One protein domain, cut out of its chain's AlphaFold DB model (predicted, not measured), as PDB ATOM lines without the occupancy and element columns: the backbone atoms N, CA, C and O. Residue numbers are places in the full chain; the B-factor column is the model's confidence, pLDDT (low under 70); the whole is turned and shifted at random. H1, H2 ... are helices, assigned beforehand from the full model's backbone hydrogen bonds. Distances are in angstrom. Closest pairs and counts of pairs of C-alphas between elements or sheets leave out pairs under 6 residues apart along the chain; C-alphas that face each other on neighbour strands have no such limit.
ATOM      1  N   PRO A 317       8.291 -56.112 -23.904       96.06
ATOM      2  CA  PRO A 317       7.195 -55.526 -24.677       96.06
ATOM      3  C   PRO A 317       7.616 -54.985 -26.046       96.06
ATOM      4  O   PRO A 317       6.791 -54.918 -26.955       96.06
ATOM      5  N   MET A 318       8.891 -54.626 -26.237       93.75
ATOM      6  CA  MET A 318       9.390 -54.174 -27.537       93.75
ATOM      7  C   MET A 318       9.549 -55.322 -28.543       93.75
ATOM      8  O   MET A 318       9.228 -55.160 -29.723       93.75
ATOM      9  N   ILE A 319       9.930 -56.514 -28.072       94.00
ATOM     10  CA  ILE A 319       9.919 -57.735 -28.888       94.00
ATOM     11  C   ILE A 319       8.475 -58.124 -29.225       94.00
ATOM     12  O   ILE A 319       8.191 -58.505 -30.360       94.00
ATOM     13  N   HIS A 320       7.543 -57.959 -28.282       95.19
ATOM     14  CA  HIS A 320       6.111 -58.194 -28.514       95.19
ATOM     15  C   HIS A 320       5.537 -57.201 -29.539       95.19
ATOM     16  O   HIS A 320       4.785 -57.603 -30.428       95.19
ATOM     17  N   ALA A 321       5.955 -55.932 -29.485       92.31
ATOM     18  CA  ALA A 321       5.560 -54.896 -30.437       92.31
ATOM     19  C   ALA A 321       6.005 -55.211 -31.869       92.31
ATOM     20  O   ALA A 321       5.185 -55.122 -32.783       92.31
ATOM     21  N   VAL A 322       7.257 -55.641 -32.076       90.81
ATOM     22  CA  VAL A 322       7.713 -56.062 -33.414       90.81
ATOM     23  C   VAL A 322       7.060 -57.370 -33.847       90.81
ATOM     24  O   VAL A 322       6.703 -57.503 -35.016       90.81
ATOM     25  N   ALA A 323       6.833 -58.314 -32.931       91.88
ATOM     26  CA  ALA A 323       6.163 -59.572 -33.253       91.88
ATOM     27  C   ALA A 323       4.708 -59.393 -33.714       91.88
ATOM     28  O   ALA A 323       4.222 -60.192 -34.515       91.88
ATOM     29  N   TRP A 324       4.028 -58.355 -33.219       90.56
ATOM     30  CA  TRP A 324       2.654 -58.024 -33.588       90.56
ATOM     31  C   TRP A 324       2.560 -57.072 -34.790       90.56
ATOM     32  O   TRP A 324       1.882 -57.376 -35.770       90.56
ATOM     33  N   GLY A 325       3.230 -55.918 -34.718       84.31
ATOM     34  CA  GLY A 325       3.089 -54.814 -35.676       84.31
ATOM     35  C   GLY A 325       4.268 -54.624 -36.633       84.31
ATOM     36  O   GLY A 325       4.273 -53.666 -37.406       84.31
ATOM     37  N   GLY A 326       5.293 -55.481 -36.576       85.62
ATOM     38  CA  GLY A 326       6.565 -55.231 -37.252       85.62
ATOM     39  C   GLY A 326       7.237 -53.949 -36.752       85.62
ATOM     40  O   GLY A 326       6.967 -53.473 -35.651       85.62
ATOM     41  N   LEU A 327       8.109 -53.359 -37.572       80.88
ATOM     42  CA  LEU A 327       8.793 -52.106 -37.220       80.88
ATOM     43  C   LEU A 327       7.881 -50.869 -37.275       80.88
ATOM     44  O   LEU A 327       8.248 -49.827 -36.735       80.88
ATOM     45  N   ASP A 328       6.696 -50.970 -37.888       81.19
ATOM     46  CA  ASP A 328       5.767 -49.841 -37.999       81.19
ATOM     47  C   ASP A 328       5.216 -49.426 -36.608       81.19
ATOM     48  O   ASP A 328       5.043 -48.229 -36.367       81.19
ATOM     49  N   LEU A 329       5.029 -50.364 -35.659       86.31
ATOM     50  CA  LEU A 329       4.572 -50.048 -34.292       86.31
ATOM     51  C   LEU A 329       5.652 -49.351 -33.430       86.31
ATOM     52  O   LEU A 329       5.375 -48.249 -32.959       86.31
ATOM     53  N   PRO A 330       6.883 -49.876 -33.238       86.19
ATOM     54  CA  PRO A 330       7.936 -49.136 -32.533       86.19
ATOM     55  C   PRO A 330       8.239 -47.771 -33.155       86.19
ATOM     56  O   PRO A 330       8.490 -46.814 -32.426       86.19
ATOM     57  N   ALA A 331       8.169 -47.659 -34.488       81.88
ATOM     58  CA  ALA A 331       8.281 -46.373 -35.157       81.88
ATOM     59  C   ALA A 331       7.146 -45.436 -34.715       81.88
ATOM     60  O   ALA A 331       7.432 -44.349 -34.217       81.88
ATOM     61  N   GLN A 332       5.876 -45.852 -34.818       84.69
ATOM     62  CA  GLN A 332       4.739 -45.058 -34.335       84.69
ATOM     63  C   GLN A 332       4.931 -44.590 -32.882       84.69
ATOM     64  O   GLN A 332       4.737 -43.405 -32.613       84.69
ATOM     65  N   LEU A 333       5.369 -45.468 -31.978       88.75
ATOM     66  CA  LEU A 333       5.619 -45.103 -30.580       88.75
ATOM     67  C   LEU A 333       6.732 -44.051 -30.449       88.75
ATOM     68  O   LEU A 333       6.566 -43.075 -29.723       88.75
ATOM     69  N   LEU A 334       7.837 -44.173 -31.194       85.69
ATOM     70  CA  LEU A 334       8.877 -43.135 -31.221       85.69
ATOM     71  C   LEU A 334       8.338 -41.799 -31.765       85.69
ATOM     72  O   LEU A 334       8.691 -40.737 -31.256       85.69
ATOM     73  N   ARG A 335       7.443 -41.833 -32.763       83.25
ATOM     74  CA  ARG A 335       6.775 -40.634 -33.296       83.25
ATOM     75  C   ARG A 335       5.955 -39.923 -32.226       83.25
ATOM     76  O   ARG A 335       6.037 -38.706 -32.110       83.25
ATOM     77  N   GLU A 336       5.179 -40.683 -31.461       88.19
ATOM     78  CA  GLU A 336       4.355 -40.165 -30.370       88.19
ATOM     79  C   GLU A 336       5.238 -39.597 -29.249       88.19
ATOM     80  O   GLU A 336       4.994 -38.480 -28.802       88.19
ATOM     81  N   ALA A 337       6.343 -40.267 -28.898       87.88
ATOM     82  CA  ALA A 337       7.334 -39.749 -27.948       87.88
ATOM     83  C   ALA A 337       7.927 -38.396 -28.393       87.88
ATOM     84  O   ALA A 337       8.108 -37.496 -27.574       87.88
ATOM     85  N   MET A 338       8.208 -38.224 -29.690       83.88
ATOM     86  CA  MET A 338       8.671 -36.946 -30.252       83.88
ATOM     87  C   MET A 338       7.580 -35.866 -30.260       83.88
ATOM     88  O   MET A 338       7.881 -34.684 -30.098       83.88
ATOM     89  N   GLN A 339       6.318 -36.248 -30.479       85.38
ATOM     90  CA  GLN A 339       5.171 -35.331 -30.495       85.38
ATOM     91  C   GLN A 339       4.792 -34.854 -29.085       85.38
ATOM     92  O   GLN A 339       4.459 -33.684 -28.918       85.38
ATOM     93  N   GLU A 340       4.907 -35.721 -28.077       88.69
ATOM     94  CA  GLU A 340       4.712 -35.394 -26.655       88.69
ATOM     95  C   GLU A 340       5.947 -34.729 -26.008       88.69
ATOM     96  O   GLU A 340       5.921 -34.391 -24.827       88.69
ATOM     97  N   GLY A 341       7.030 -34.507 -26.766       86.38
ATOM     98  CA  GLY A 341       8.245 -33.834 -26.287       86.38
ATOM     99  C   GLY A 341       9.133 -34.679 -25.367       86.38
ATOM    100  O   GLY A 341      10.051 -34.144 -24.753       86.38
ATOM    101  N   VAL A 342       8.883 -35.988 -25.282       87.12
ATOM    102  CA  VAL A 342       9.670 -36.947 -24.489       87.12
ATOM    103  C   VAL A 342      10.977 -37.309 -25.192       87.12
ATOM    104  O   VAL A 342      11.994 -37.494 -24.533       87.12
ATOM    105  N   ALA A 343      10.957 -37.398 -26.524       82.00
ATOM    106  CA  ALA A 343      12.140 -37.628 -27.348       82.00
ATOM    107  C   ALA A 343      12.560 -36.348 -28.078       82.00
ATOM    108  O   ALA A 343      11.762 -35.740 -28.798       82.00
ATOM    109  N   GLU A 344      13.832 -35.957 -27.959       72.25
ATOM    110  CA  GLU A 344      14.375 -34.876 -28.781       72.25
ATOM    111  C   GLU A 344      14.335 -35.236 -30.276       72.25
ATOM    112  O   GLU A 344      14.587 -36.373 -30.679       72.25
ATOM    113  N   ARG A 345      14.129 -34.228 -31.137       63.06
ATOM    114  CA  ARG A 345      14.070 -34.393 -32.608       63.06
ATOM    115  C   ARG A 345      15.363 -34.937 -33.244       63.06
ATOM    116  O   ARG A 345      15.375 -35.278 -34.427       63.06
ATOM    117  N   SER A 346      16.449 -34.975 -32.474       54.88
ATOM    118  CA  SER A 346      17.772 -35.500 -32.817       54.88
ATOM    119  C   SER A 346      17.874 -37.030 -32.669       54.88
ATOM    120  O   SER A 346      18.696 -37.652 -33.349       54.88
ATOM    121  N   ILE A 347      17.043 -37.648 -31.818       53.53
ATOM    122  CA  ILE A 347      17.137 -39.059 -31.414       53.53
ATOM    123  C   ILE A 347      16.379 -39.935 -32.415       53.53
ATOM    124  O   ILE A 347      15.344 -40.526 -32.119       53.53
ATOM    125  N   VAL A 348      16.902 -40.004 -33.641       52.38
ATOM    126  CA  VAL A 348      16.340 -40.856 -34.694       52.38
ATOM    127  C   VAL A 348      17.341 -41.920 -35.118       52.38
ATOM    128  O   VAL A 348      18.211 -41.706 -35.968       52.38
ATOM    129  N   PRO A 349      17.166 -43.106 -34.531       51.50
ATOM    130  CA  PRO A 349      17.089 -44.327 -35.313       51.50
ATOM    131  C   PRO A 349      15.806 -45.118 -34.997       51.50
ATOM    132  O   PRO A 349      15.515 -45.374 -33.834       51.50
ATOM    133  N   PHE A 350      15.084 -45.609 -36.016       57.25
ATOM    134  CA  PHE A 350      13.995 -46.587 -35.795       57.25
ATOM    135  C   PHE A 350      14.502 -47.971 -35.371       57.25
ATOM    136  O   PHE A 350      13.705 -48.851 -35.058       57.25
ATOM    137  N   SER A 351      15.822 -48.168 -35.336       64.50
ATOM    138  CA  SER A 351      16.409 -49.346 -34.718       64.50
ATOM    139  C   SER A 351      16.531 -49.148 -33.207       64.50
ATOM    140  O   SER A 351      17.364 -48.368 -32.734       64.50
ATOM    141  N   LEU A 352      15.723 -49.894 -32.450       70.62
ATOM    142  CA  LEU A 352      15.707 -49.893 -30.981       70.62
ATOM    143  C   LEU A 352      17.080 -50.225 -30.374       70.62
ATOM    144  O   LEU A 352      17.434 -49.715 -29.312       70.62
ATOM    145  N   GLU A 353      17.901 -50.995 -31.094       66.94
ATOM    146  CA  GLU A 353      19.281 -51.349 -30.725       66.94
ATOM    147  C   GLU A 353      20.226 -50.126 -30.613       66.94
ATOM    148  O   GLU A 353      21.354 -50.264 -30.134       66.94
ATOM    149  N   LYS A 354      19.786 -48.945 -31.086       70.94
ATOM    150  CA  LYS A 354      20.520 -47.665 -31.111       70.94
ATOM    151  C   LYS A 354      19.811 -46.533 -30.357       70.94
ATOM    152  O   LYS A 354      20.355 -45.430 -30.285       70.94
ATOM    153  N   LEU A 355      18.617 -46.768 -29.812       76.81
ATOM    154  CA  LEU A 355      17.936 -45.801 -28.953       76.81
ATOM    155  C   LEU A 355      18.627 -45.788 -27.586       76.81
ATOM    156  O   LEU A 355      18.258 -46.548 -26.703       76.81
ATOM    157  N   CYS A 356      19.660 -44.958 -27.422       75.06
ATOM    158  CA  CYS A 356      20.449 -44.899 -26.184       75.06
ATOM    159  C   CYS A 356      19.791 -44.103 -25.042       75.06
ATOM    160  O   CYS A 356      20.300 -44.124 -23.921       75.06
ATOM    161  N   ASP A 357      18.703 -43.379 -25.320       85.69
ATOM    162  CA  ASP A 357      17.981 -42.606 -24.313       85.69
ATOM    163  C   ASP A 357      17.076 -43.524 -23.482       85.69
ATOM    164  O   ASP A 357      16.113 -44.110 -23.981       85.69
ATOM    165  N   ALA A 358      17.412 -43.649 -22.200       88.81
ATOM    166  CA  ALA A 358      16.716 -44.523 -21.269       88.81
ATOM    167  C   ALA A 358      15.311 -44.013 -20.892       88.81
ATOM    168  O   ALA A 358      14.433 -44.825 -20.626       88.81
ATOM    169  N   GLN A 359      15.072 -42.697 -20.902       89.81
ATOM    170  CA  GLN A 359      13.756 -42.118 -20.618       89.81
ATOM    171  C   GLN A 359      12.807 -42.329 -21.802       89.81
ATOM    172  O   GLN A 359      11.660 -42.736 -21.603       89.81
ATOM    173  N   VAL A 360      13.288 -42.119 -23.031       89.62
ATOM    174  CA  VAL A 360      12.516 -42.434 -24.244       89.62
ATOM    175  C   VAL A 360      12.235 -43.935 -24.314       89.62
ATOM    176  O   VAL A 360      11.103 -44.322 -24.602       89.62
ATOM    177  N   LEU A 361      13.224 -44.782 -24.002       90.50
ATOM    178  CA  LEU A 361      13.060 -46.237 -23.988       90.50
ATOM    179  C   LEU A 361      12.041 -46.717 -22.940       90.50
ATOM    180  O   LEU A 361      11.179 -47.540 -23.261       90.50
ATOM    181  N   ASP A 362      12.105 -46.195 -21.712       93.88
ATOM    182  CA  ASP A 362      11.113 -46.461 -20.666       93.88
ATOM    183  C   ASP A 362       9.707 -46.070 -21.155       93.88
ATOM    184  O   ASP A 362       8.771 -46.869 -21.066       93.88
ATOM    185  N   TRP A 363       9.564 -44.876 -21.741       94.62
ATOM    186  CA  TRP A 363       8.284 -44.355 -22.227       94.62
ATOM    187  C   TRP A 363       7.695 -45.195 -23.372       94.62
ATOM    188  O   TRP A 363       6.525 -45.581 -23.291       94.62
ATOM    189  N   ILE A 364       8.479 -45.546 -24.405       93.25
ATOM    190  CA  ILE A 364       7.961 -46.375 -25.512       93.25
ATOM    191  C   ILE A 364       7.650 -47.796 -25.037       93.25
ATOM    192  O   ILE A 364       6.658 -48.369 -25.480       93.25
ATOM    193  N   THR A 365       8.423 -48.337 -24.085       95.31
ATOM    194  CA  THR A 365       8.129 -49.643 -23.477       95.31
ATOM    195  C   THR A 365       6.799 -49.585 -22.718       95.31
ATOM    196  O   THR A 365       5.964 -50.474 -22.874       95.31
ATOM    197  N   ALA A 366       6.551 -48.526 -21.941       97.12
ATOM    198  CA  ALA A 366       5.284 -48.342 -21.235       97.12
ATOM    199  C   ALA A 366       4.094 -48.213 -22.200       97.12
ATOM    200  O   ALA A 366       3.069 -48.861 -21.993       97.12
ATOM    201  N   ARG A 367       4.225 -47.446 -23.293       96.88
ATOM    202  CA  ARG A 367       3.187 -47.394 -24.337       96.88
ATOM    203  C   ARG A 367       2.970 -48.756 -24.993       96.88
ATOM    204  O   ARG A 367       1.819 -49.154 -25.145       96.88
ATOM    205  N   ALA A 368       4.034 -49.490 -25.324       96.50
ATOM    206  CA  ALA A 368       3.935 -50.833 -25.894       96.50
ATOM    207  C   ALA A 368       3.156 -51.790 -24.977       96.50
ATOM    208  O   ALA A 368       2.299 -52.522 -25.466       96.50
ATOM    209  N   VAL A 369       3.369 -51.734 -23.653       97.81
ATOM    210  CA  VAL A 369       2.563 -52.502 -22.685       97.81
ATOM    211  C   VAL A 369       1.077 -52.173 -22.811       97.81
ATOM    212  O   VAL A 369       0.268 -53.088 -22.916       97.81
ATOM    213  N   LEU A 370       0.704 -50.889 -22.843       97.31
ATOM    214  CA  LEU A 370      -0.709 -50.494 -22.919       97.31
ATOM    215  C   LEU A 370      -1.352 -50.840 -24.270       97.31
ATOM    216  O   LEU A 370      -2.476 -51.331 -24.292       97.31
ATOM    217  N   HIS A 371      -0.638 -50.647 -25.382       96.25
ATOM    218  CA  HIS A 371      -1.123 -50.996 -26.724       96.25
ATOM    219  C   HIS A 371      -1.310 -52.501 -26.939       96.25
ATOM    220  O   HIS A 371      -2.088 -52.899 -27.802       96.25
ATOM    221  N   LEU A 372      -0.575 -53.331 -26.198       96.44
ATOM    222  CA  LEU A 372      -0.545 -54.779 -26.388       96.44
ATOM    223  C   LEU A 372      -1.232 -55.555 -25.253       96.44
ATOM    224  O   LEU A 372      -1.268 -56.776 -25.328       96.44
ATOM    225  N   ALA A 373      -1.805 -54.889 -24.243       95.38
ATOM    226  CA  ALA A 373      -2.403 -55.533 -23.063       95.38
ATOM    227  C   ALA A 373      -3.643 -56.402 -23.353       95.38
ATOM    228  O   ALA A 373      -3.938 -57.313 -22.586       95.38
ATOM    229  N   GLU A 374      -4.363 -56.146 -24.448       91.12
ATOM    230  CA  GLU A 374      -5.461 -57.013 -24.916       91.12
ATOM    231  C   GLU A 374      -4.965 -58.188 -25.773       91.12
ATOM    232  O   GLU A 374      -5.703 -59.133 -26.043       91.12
ATOM    233  N   ILE A 375      -3.714 -58.117 -26.238       93.25
ATOM    234  CA  ILE A 375      -3.120 -59.088 -27.156       93.25
ATOM    235  C   ILE A 375      -2.261 -60.070 -26.367       93.25
ATOM    236  O   ILE A 375      -2.441 -61.275 -26.521       93.25
ATOM    237  N   PHE A 376      -1.337 -59.574 -25.543       92.62
ATOM    238  CA  PHE A 376      -0.434 -60.332 -24.678       92.62
ATOM    239  C   PHE A 376      -0.914 -60.255 -23.227       92.62
ATOM    240  O   PHE A 376      -1.297 -59.187 -22.755       92.62
ATOM    241  N   ASP A 377      -0.845 -61.380 -22.514       90.50
ATOM    242  CA  ASP A 377      -1.393 -61.557 -21.162       90.50
ATOM    243  C   ASP A 377      -0.519 -60.882 -20.082       90.50
ATOM    244  O   ASP A 377       0.059 -61.532 -19.206       90.50
ATOM    245  N   TYR A 378      -0.364 -59.557 -20.161       96.12
ATOM    246  CA  TYR A 378       0.445 -58.802 -19.210       96.12
ATOM    247  C   TYR A 378      -0.206 -58.769 -17.819       96.12
ATOM    248  O   TYR A 378      -1.388 -58.434 -17.694       96.12
ATOM    249  N   PRO A 379       0.555 -59.025 -16.738       96.81
ATOM    250  CA  PRO A 379       0.025 -58.931 -15.384       96.81
ATOM    251  C   PRO A 379      -0.510 -57.522 -15.072       96.81
ATOM    252  O   PRO A 379       0.139 -56.536 -15.435       96.81
ATOM    253  N   PRO A 380      -1.611 -57.384 -14.304       97.00
ATOM    254  CA  PRO A 380      -2.167 -56.077 -13.943       97.00
ATOM    255  C   PRO A 380      -1.152 -55.117 -13.304       97.00
ATOM    256  O   PRO A 380      -1.217 -53.912 -13.527       97.00
ATOM    257  N   ALA A 381      -0.172 -55.642 -12.558       96.12
ATOM    258  CA  ALA A 381       0.909 -54.849 -11.977       96.12
ATOM    259  C   ALA A 381       1.822 -54.195 -13.035       96.12
ATOM    260  O   ALA A 381       2.226 -53.049 -12.853       96.12
ATOM    261  N   ALA A 382       2.110 -54.880 -14.148       96.94
ATOM    262  CA  ALA A 382       2.913 -54.345 -15.251       96.94
ATOM    263  C   ALA A 382       2.161 -53.226 -15.995       96.94
ATOM    264  O   ALA A 382       2.733 -52.172 -16.276       96.94
ATOM    265  N   VAL A 383       0.858 -53.417 -16.229       97.81
ATOM    266  CA  VAL A 383      -0.033 -52.398 -16.813       97.81
ATOM    267  C   VAL A 383      -0.113 -51.158 -15.911       97.81
ATOM    268  O   VAL A 383       0.032 -50.034 -16.392       97.81
ATOM    269  N   GLN A 384      -0.260 -51.343 -14.595       96.94
ATOM    270  CA  GLN A 384      -0.256 -50.245 -13.620       96.94
ATOM    271  C   GLN A 384       1.095 -49.516 -13.550       96.94
ATOM    272  O   GLN A 384       1.113 -48.290 -13.442       96.94
ATOM    273  N   ASP A 385       2.231 -50.222 -13.620       96.56
ATOM    274  CA  ASP A 385       3.555 -49.581 -13.650       96.56
ATOM    275  C   ASP A 385       3.757 -48.757 -14.931       96.56
ATOM    276  O   ASP A 385       4.252 -47.631 -14.849       96.56
ATOM    277  N   ALA A 386       3.301 -49.252 -16.086       97.38
ATOM    278  CA  ALA A 386       3.304 -48.500 -17.341       97.38
ATOM    279  C   ALA A 386       2.427 -47.233 -17.263       97.38
ATOM    280  O   ALA A 386       2.890 -46.142 -17.597       97.38
ATOM    281  N   GLN A 387       1.197 -47.341 -16.742       97.31
ATOM    282  CA  GLN A 387       0.317 -46.187 -16.500       97.31
ATOM    283  C   GLN A 387       0.967 -45.154 -15.564       97.31
ATOM    284  O   GLN A 387       0.949 -43.957 -15.855       97.31
ATOM    285  N   ARG A 388       1.591 -45.604 -14.464       96.50
ATOM    286  CA  ARG A 388       2.290 -44.731 -13.504       96.50
ATOM    287  C   ARG A 388       3.503 -44.024 -14.102       96.50
ATOM    288  O   ARG A 388       3.769 -42.890 -13.711       96.50
ATOM    289  N   LEU A 389       4.244 -44.667 -15.007       95.88
ATOM    290  CA  LEU A 389       5.352 -44.022 -15.713       95.88
ATOM    291  C   LEU A 389       4.827 -42.899 -16.617       95.88
ATOM    292  O   LEU A 389       5.285 -41.763 -16.517       95.88
ATOM    293  N   LEU A 390       3.833 -43.198 -17.456       95.69
ATOM    294  CA  LEU A 390       3.294 -42.244 -18.429       95.69
ATOM    295  C   LEU A 390       2.631 -41.035 -17.753       95.69
ATOM    296  O   LEU A 390       2.865 -39.907 -18.175       95.69
ATOM    297  N   ALA A 391       1.910 -41.244 -16.648       94.12
ATOM    298  CA  ALA A 391       1.325 -40.163 -15.849       94.12
ATOM    299  C   ALA A 391       2.368 -39.214 -15.215       94.12
ATOM    300  O   ALA A 391       2.032 -38.090 -14.862       94.12
ATOM    301  N   ARG A 392       3.628 -39.651 -15.061       91.00
ATOM    302  CA  ARG A 392       4.750 -38.810 -14.597       91.00
ATOM    303  C   ARG A 392       5.539 -38.169 -15.738       91.00
ATOM    304  O   ARG A 392       6.242 -37.195 -15.504       91.00
TER     305      ARG A 392
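Overview. This is residues 317 to 392 of the 401 residues of the protein "MoaA/NifB/PqqE/SkfB family radical SAM enzyme" of Couchioplanes caeruleus (UniProt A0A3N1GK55). Four helices make a small crossed stack: H3 runs through the middle, H4 crosses it on one side, and H1 and H2, joined at a corner by a tight turn, cross it on the other side. A long loop, residues 340 to 357, leads from H2 back to the beginning of H3, and the longest axis runs from this loop to the link between H3 and H4. The printed part has 76 residues, with four named helices in the order H1, H2, H3, H4 and no named strand; the class is all helix. The whole is compact, with a radius of gyration of the C-alphas of 11.8 A, and spans 34 by 28 by 18 A.

Arrangement. H3, residues 358 to 372, is the hub, touching the three other helices. H4, residues 380 to 392, touches it with 17 pairs of C-alphas within 8 A, the closest being those of Ala 366 and Ala 386 at 4.4 A; they run opposite ways at a steep tilt of 49 degrees. H2, residues 328 to 339, touches H3 at a steep tilt of 55 degrees, opposite ways, with the C-alphas of Leu 333 and Ile 364 closest at 5.7 A. H1, residues 317 to 325, touches H3 at a steep tilt of 51 degrees and runs the same way; the C-alphas of Pro 317 and Ala 368 are closest, 5.8 A apart. H2 touches H1 with residues 328 to 330 alone, at a steep tilt of 61 degrees, opposite ways; the closest C-alphas are those of Ala 321 and Leu 329, 6.3 A apart. The helix packing is mostly crossed, with 0 of these 4 touching pairs at a shallow tilt. H4 is apart from H1 and from H2. In H1, H2 and H3 every O i to N i+4 pair is within hydrogen-bond range; in H4, 8 of 9 are.

Along the chain. H3, the longest helix with 15 residues, measures 20.7 A from C-alpha 358 at (16.716, -44.523, -21.269) to C-alpha 372. H4 measures 18.6 A and ends at C-alpha 392, (4.750, -38.810, -14.597). H2 measures 16.3 A. H1 measures 11.8 A and begins at C-alpha 317, (7.195, -55.526, -24.677).

Size, cuts and confidence. The two C-alphas farthest apart, those of Ser 346 and Asp 377, are 34.4 A from each other. The printed part has no cut. The link from H1 to H2 is tight, that from H3 to H4 is short, and that from H2 to H3 is long, with 18 residues. The mean pLDDT of the printed part is 86.8; residues 345 to 351 and residue 353 are under 70.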